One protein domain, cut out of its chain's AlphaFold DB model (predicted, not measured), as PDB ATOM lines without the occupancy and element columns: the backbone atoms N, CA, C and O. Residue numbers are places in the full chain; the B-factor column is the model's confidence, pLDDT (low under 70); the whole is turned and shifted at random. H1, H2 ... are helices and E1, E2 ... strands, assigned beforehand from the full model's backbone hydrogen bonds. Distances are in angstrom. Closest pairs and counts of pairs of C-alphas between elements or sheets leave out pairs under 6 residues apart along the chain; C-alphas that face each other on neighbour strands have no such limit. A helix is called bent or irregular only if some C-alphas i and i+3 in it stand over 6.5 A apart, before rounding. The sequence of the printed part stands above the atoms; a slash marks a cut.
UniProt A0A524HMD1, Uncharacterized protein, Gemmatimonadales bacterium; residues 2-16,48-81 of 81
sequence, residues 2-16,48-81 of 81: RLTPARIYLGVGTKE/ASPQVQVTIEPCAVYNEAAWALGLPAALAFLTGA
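This is residues 2 to 16 and 48 to 81 of the 81 residues of an uncharacterized protein of Gemmatimonadales bacterium (UniProt A0A524HMD1). Two long strands, E1 and E2, lie side by side as a narrow parallel ribbon, and one helix, H1, folds back along it, covering one face of the ribbon with residues 66 to 79. The outline is a rod, spanning 39 by 19 by 13 A. The printed part has 49 residues, with two named strands and one named helix in the order E1, E2, H1, and its class is mixed, helices and strands. The whole is loose, with a radius of gyration of the C-alphas of 12.3 A.

E1, residues 7 to 15, and E2, residues 51 to 61, are parallel neighbours, with 19 degrees between their directions. N 8 and O 51 are within hydrogen-bond range at 2.8 A, as are N 57 and O 12 at 2.8 A. E2 bends by 86 degrees at residue 58. H1, residues 64 to 79, has 7 pairs of C-alphas within 8 A of E1, the closest being those of Arg 7 and Leu 78, 5.6 A apart. Between E2 and H1 the closest C-alphas are those of Ala 60 and Ala 66, at 6.1 A. In H1, 8 of 12 O i to N i+4 pairs are within hydrogen-bond range.

E1 begins at C-alpha 7 (158.154, 152.410, 168.159) and is 25.4 A long. E2 is 25.8 A long and ends at C-alpha 61 (137.134, 158.029, 179.516). H1, 21.4 A long, ends at C-alpha 79 (160.134, 160.590, 167.855). It has a kink of 43 degrees near residue 71 and is irregular: C-alphas 69 and 72 are 7.1 A apart.

The two C-alphas farthest apart, those of Arg 2 and Cys 59, are separated by 40.0 A. Residues 17 to 47 are not printed, and C-alphas 16 and 48 are 29.1 A apart across this cut, which lies in the link from E1 to E2. The link from E2 to H1 is tight, with 2 residues. The mean pLDDT of the printed part is 84.0; residues 2 to 5, 16 and 81 are under 70.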
ATOM      1  N   ARG A   2     168.448 150.415 156.990       47.12
ATOM      2  CA  ARG A   2     168.139 149.835 158.307       47.12
ATOM      3  C   ARG A   2     166.835 150.483 158.758       47.12
ATOM      4  O   ARG A   2     166.838 151.671 159.055       47.12
ATOM      5  N   LEU A   3     165.734 149.737 158.719       57.81
ATOM      6  CA  LEU A   3     164.508 150.140 159.401       57.81
ATOM      7  C   LEU A   3     164.868 150.204 160.887       57.81
ATOM      8  O   LEU A   3     165.284 149.200 161.464       57.81
ATOM      9  N   THR A   4     164.820 151.391 161.482       56.50
ATOM     10  CA  THR A   4     164.843 151.523 162.941       56.50
ATOM     11  C   THR A   4     163.767 150.610 163.532       56.50
ATOM     12  O   THR A   4     162.715 150.465 162.901       56.50
ATOM     13  N   PRO A   5     163.992 149.991 164.708       69.81
ATOM     14  CA  PRO A   5     162.944 149.221 165.365       69.81
ATOM     15  C   PRO A   5     161.698 150.097 165.474       69.81
ATOM     16  O   PRO A   5     161.800 151.256 165.885       69.81
ATOM     17  N   ALA A   6     160.548 149.579 165.049       86.00
ATOM     18  CA  ALA A   6     159.305 150.328 165.139       86.00
ATOM     19  C   ALA A   6     159.050 150.710 166.608       86.00
ATOM     20  O   ALA A   6     159.282 149.904 167.512       86.00
ATOM     21  N   ARG A   7     158.608 151.946 166.846       92.44
ATOM     22  CA  ARG A   7     158.154 152.410 168.159       92.44
ATOM     23  C   ARG A   7     156.633 152.408 168.167       92.44
ATOM     24  O   ARG A   7     156.026 152.958 167.254       92.44
ATOM     25  N   ILE A   8     156.033 151.774 169.167       93.38
ATOM     26  CA  ILE A   8     154.583 151.640 169.318       93.38
ATOM     27  C   ILE A   8     154.178 152.171 170.692       93.38
ATOM     28  O   ILE A   8     154.676 151.700 171.714       93.38
ATOM     29  N   TYR A   9     153.277 153.148 170.708       94.19
ATOM     30  CA  TYR A   9     152.675 153.675 171.928       94.19
ATOM     31  C   TYR A   9     151.246 153.142 172.053       94.19
ATOM     32  O   TYR A   9     150.468 153.263 171.107       94.19
ATOM     33  N   LEU A  10     150.912 152.553 173.199       93.19
ATOM     34  CA  LEU A  10     149.584 152.041 173.527       93.19
ATOM     35  C   LEU A  10     149.064 152.795 174.756       93.19
ATOM     36  O   LEU A  10     149.520 152.546 175.871       93.19
ATOM     37  N   GLY A  11     148.146 153.736 174.552       90.31
ATOM     38  CA  GLY A  11     147.418 154.394 175.639       90.31
ATOM     39  C   GLY A  11     146.058 153.729 175.837       90.31
ATOM     40  O   GLY A  11     145.480 153.270 174.855       90.31
ATOM     41  N   VAL A  12     145.571 153.662 177.075       87.88
ATOM     42  CA  VAL A  12     144.221 153.179 177.404       87.88
ATOM     43  C   VAL A  12     143.742 153.777 178.719       87.88
ATOM     44  O   VAL A  12     144.506 153.876 179.680       87.88
ATOM     45  N   GLY A  13     142.479 154.176 178.779       84.94
ATOM     46  CA  GLY A  13     141.825 154.613 180.004       84.94
ATOM     47  C   GLY A  13     141.197 153.457 180.782       84.94
ATOM     48  O   GLY A  13     140.642 152.525 180.207       84.94
ATOM     49  N   THR A  14     141.198 153.525 182.116       79.69
ATOM     50  CA  THR A  14     140.482 152.521 182.932       79.69
ATOM     51  C   THR A  14     138.962 152.719 182.942       79.69
ATOM     52  O   THR A  14     138.255 151.936 183.570       79.69
ATOM     53  N   LYS A  15     138.446 153.751 182.253       77.44
ATOM     54  CA  LYS A  15     137.014 154.045 182.083       77.44
ATOM     55  C   LYS A  15     136.617 154.112 180.600       77.44
ATOM     56  O   LYS A  15     135.850 154.971 180.165       77.44
ATOM     57  N   GLU A  16     137.156 153.208 179.795       65.88
ATOM     58  CA  GLU A  16     136.712 153.013 178.416       65.88
ATOM     59  C   GLU A  16     135.483 152.092 178.397       65.88
ATOM     60  O   GLU A  16     135.590 150.902 178.673       65.88
ATOM     61  N   ALA A  48     159.929 141.190 164.939       82.94
ATOM     62  CA  ALA A  48     160.227 142.598 164.707       82.94
ATOM     63  C   ALA A  48     160.696 143.324 165.981       82.94
ATOM     64  O   ALA A  48     161.329 144.371 165.865       82.94
ATOM     65  N   SER A  49     160.375 142.781 167.164       82.81
ATOM     66  CA  SER A  49     160.738 143.289 168.497       82.81
ATOM     67  C   SER A  49     160.709 144.826 168.600       82.81
ATOM     68  O   SER A  49     161.742 145.453 168.861       82.81
ATOM     69  N   PRO A  50     159.545 145.456 168.348       91.31
ATOM     70  CA  PRO A  50     159.400 146.900 168.455       91.31
ATOM     71  C   PRO A  50     159.649 147.379 169.889       91.31
ATOM     72  O   PRO A  50     159.453 146.643 170.858       91.31
ATOM     73  N   GLN A  51     160.018 148.651 170.034       92.75
ATOM     74  CA  GLN A  51     159.944 149.320 171.332       92.75
ATOM     75  C   GLN A  51     158.470 149.617 171.607       92.75
ATOM     76  O   GLN A  51     157.832 150.315 170.818       92.75
ATOM     77  N   VAL A  52     157.929 149.090 172.703       93.88
ATOM     78  CA  VAL A  52     156.520 149.264 173.077       93.88
ATOM     79  C   VAL A  52     156.440 150.011 174.400       93.88
ATOM     80  O   VAL A  52     157.050 149.579 175.378       93.88
ATOM     81  N   GLN A  53     155.674 151.098 174.439       94.50
ATOM     82  CA  GLN A  53     155.317 151.799 175.670       94.50
ATOM     83  C   GLN A  53     153.812 151.697 175.887       94.50
ATOM     84  O   GLN A  53     153.033 152.073 175.016       94.50
ATOM     85  N   VAL A  54     153.419 151.204 177.061       93.31
ATOM     86  CA  VAL A  54     152.021 151.149 177.497       93.31
ATOM     87  C   VAL A  54     151.792 152.241 178.533       93.31
ATOM     88  O   VAL A  54     152.617 152.433 179.426       93.31
ATOM     89  N   THR A  55     150.692 152.972 178.417       91.25
ATOM     90  CA  THR A  55     150.239 153.949 179.409       91.25
ATOM     91  C   THR A  55     148.787 153.654 179.738       91.25
ATOM     92  O   THR A  55     147.934 153.662 178.857       91.25
ATOM     93  N   ILE A  56     148.528 153.360 181.010       87.56
ATOM     94  CA  ILE A  56     147.179 153.157 181.530       87.56
ATOM     95  C   ILE A  56     146.821 154.422 182.298       87.56
ATOM     96  O   ILE A  56     147.501 154.760 183.268       87.56
ATOM     97  N   GLU A  57     145.789 155.127 181.851       84.88
ATOM     98  CA  GLU A  57     145.313 156.360 182.469       84.88
ATOM     99  C   GLU A  57     144.142 156.063 183.422       84.88
ATOM    100  O   GLU A  57     143.046 155.694 182.977       84.88
ATOM    101  N   PRO A  58     144.333 156.212 184.746       81.06
ATOM    102  CA  PRO A  58     143.271 155.964 185.711       81.06
ATOM    103  C   PRO A  58     142.093 156.912 185.493       81.06
ATOM    104  O   PRO A  58     142.265 158.121 185.358       81.06
ATOM    105  N   CYS A  59     140.882 156.362 185.502       78.88
ATOM    106  CA  CYS A  59     139.614 157.072 185.330       78.88
ATOM    107  C   CYS A  59     139.426 157.789 183.983       78.88
ATOM    108  O   CYS A  59     138.408 158.468 183.810       78.88
ATOM    109  N   ALA A  60     140.364 157.664 183.041       81.12
ATOM    110  CA  ALA A  60     140.233 158.289 181.736       81.12
ATOM    111  C   ALA A  60     139.116 157.611 180.938       81.12
ATOM    112  O   ALA A  60     139.037 156.384 180.856       81.12
ATOM    113  N   VAL A  61     138.238 158.444 180.383       78.75
ATOM    114  CA  VAL A  61     137.134 158.029 179.516       78.75
ATOM    115  C   VAL A  61     137.556 158.078 178.054       78.75
ATOM    116  O   VAL A  61     138.443 158.848 177.688       78.75
ATOM    117  N   TYR A  62     136.860 157.330 177.199       79.94
ATOM    118  CA  TYR A  62     137.062 157.393 175.754       79.94
ATOM    119  C   TYR A  62     136.556 158.730 175.176       79.94
ATOM    120  O   TYR A  62     135.414 158.844 174.730       79.94
ATOM    121  N   ASN A  63     137.386 159.776 175.223       82.50
ATOM    122  CA  ASN A  63     137.117 161.056 174.569       82.50
ATOM    123  C   ASN A  63     138.402 161.805 174.190       82.50
ATOM    124  O   ASN A  63     139.462 161.606 174.775       82.50
ATOM    125  N   GLU A  64     138.295 162.707 173.214       83.12
ATOM    126  CA  GLU A  64     139.441 163.457 172.678       83.12
ATOM    127  C   GLU A  64     140.182 164.274 173.741       83.12
ATOM    128  O   GLU A  64     141.401 164.404 173.676       83.12
ATOM    129  N   ALA A  65     139.465 164.809 174.733       83.94
ATOM    130  CA  ALA A  65     140.062 165.624 175.785       83.94
ATOM    131  C   ALA A  65     141.016 164.813 176.673       83.94
ATOM    132  O   ALA A  65     142.090 165.309 177.006       83.94
ATOM    133  N   ALA A  66     140.656 163.574 177.023       79.06
ATOM    134  CA  ALA A  66     141.528 162.660 177.753       79.06
ATOM    135  C   ALA A  66     142.758 162.298 176.906       79.06
ATOM    136  O   ALA A  66     143.890 162.504 177.338       79.06
ATOM    137  N   TRP A  67     142.554 161.899 175.647       81.19
ATOM    138  CA  TRP A  67     143.652 161.527 174.745       81.19
ATOM    139  C   TRP A  67     144.620 162.676 174.432       81.19
ATOM    140  O   TRP A  67     145.816 162.452 174.234       81.19
ATOM    141  N   ALA A  68     144.133 163.919 174.409       87.44
ATOM    142  CA  ALA A  68     144.972 165.094 174.196       87.44
ATOM    143  C   ALA A  68     146.019 165.283 175.308       87.44
ATOM    144  O   ALA A  68     147.098 165.811 175.032       87.44
ATOM    145  N   LEU A  69     145.738 164.835 176.539       85.88
ATOM    146  CA  LEU A  69     146.686 164.911 177.656       85.88
ATOM    147  C   LEU A  69     147.862 163.939 177.478       85.88
ATOM    148  O   LEU A  69     148.997 164.294 177.800       85.88
ATOM    149  N   GLY A  70     147.613 162.754 176.914       85.50
ATOM    150  CA  GLY A  70     148.642 161.750 176.625       85.50
ATOM    151  C   GLY A  70     149.469 162.032 175.361       85.50
ATOM    152  O   GLY A  70     150.593 161.538 175.225       85.50
ATOM    153  N   LEU A  71     148.963 162.862 174.438       90.06
ATOM    154  CA  LEU A  71     149.590 163.114 173.134       90.06
ATOM    155  C   LEU A  71     151.054 163.602 173.213       90.06
ATOM    156  O   LEU A  71     151.883 163.059 172.476       90.06
ATOM    157  N   PRO A  72     151.439 164.565 174.076       93.12
ATOM    158  CA  PRO A  72     152.835 164.994 174.173       93.12
ATOM    159  C   PRO A  72     153.793 163.856 174.552       93.12
ATOM    160  O   PRO A  72     154.866 163.736 173.960       93.12
ATOM    161  N   ALA A  73     153.395 162.989 175.491       90.94
ATOM    162  CA  ALA A  73     154.196 161.839 175.906       90.94
ATOM    163  C   ALA A  73     154.316 160.797 174.781       90.94
ATOM    164  O   ALA A  73     155.406 160.277 174.532       90.94
ATOM    165  N   ALA A  74     153.223 160.544 174.054       92.62
ATOM    166  CA  ALA A  74     153.232 159.666 172.888       92.62
ATOM    167  C   ALA A  74     154.181 160.184 171.793       92.62
ATOM    168  O   ALA A  74     154.979 159.420 171.249       92.62
ATOM    169  N   LEU A  75     154.146 161.487 171.497       93.69
ATOM    170  CA  LEU A  75     155.024 162.104 170.499       93.69
ATOM    171  C   LEU A  75     156.499 162.027 170.898       93.69
ATOM    172  O   LEU A  75     157.331 161.689 170.052       93.69
ATOM    173  N   ALA A  76     156.826 162.289 172.167       93.44
ATOM    174  CA  ALA A  76     158.190 162.155 172.676       93.44
ATOM    175  C   ALA A  76     158.710 160.723 172.483       93.44
ATOM    176  O   ALA A  76     159.760 160.517 171.873       93.44
ATOM    177  N   PHE A  77     157.916 159.718 172.866       93.38
ATOM    178  CA  PHE A  77     158.273 158.315 172.670       93.38
ATOM    179  C   PHE A  77     158.464 157.956 171.188       93.38
ATOM    180  O   PHE A  77     159.493 157.395 170.810       93.38
ATOM    181  N   LEU A  78     157.503 158.299 170.324       91.38
ATOM    182  CA  LEU A  78     157.539 157.938 168.903       91.38
ATOM    183  C   LEU A  78     158.724 158.587 168.174       91.38
ATOM    184  O   LEU A  78     159.399 157.931 167.376       91.38
ATOM    185  N   THR A  79     159.028 159.847 168.483       90.56
ATOM    186  CA  THR A  79     160.134 160.590 167.855       90.56
ATOM    187  C   THR A  79     161.487 160.320 168.516       90.56
ATOM    188  O   THR A  79     162.522 160.426 167.861       90.56
ATOM    189  N   GLY A  80     161.501 159.828 169.758       82.19
ATOM    190  CA  GLY A  80     162.722 159.618 170.541       82.19
ATOM    191  C   GLY A  80     163.358 160.926 170.984       82.19
ATOM    192  O   GLY A  80     164.587 160.991 171.046       82.19
ATOM    193  N   ALA A  81     162.517 161.941 171.187       65.44
ATOM    194  CA  ALA A  81     162.866 163.229 171.767       65.44
ATOM    195  C   ALA A  81     162.925 163.146 173.298       65.44
ATOM    196  O   ALA A  81     162.201 162.301 173.874       65.44
TER     197      ALA A  81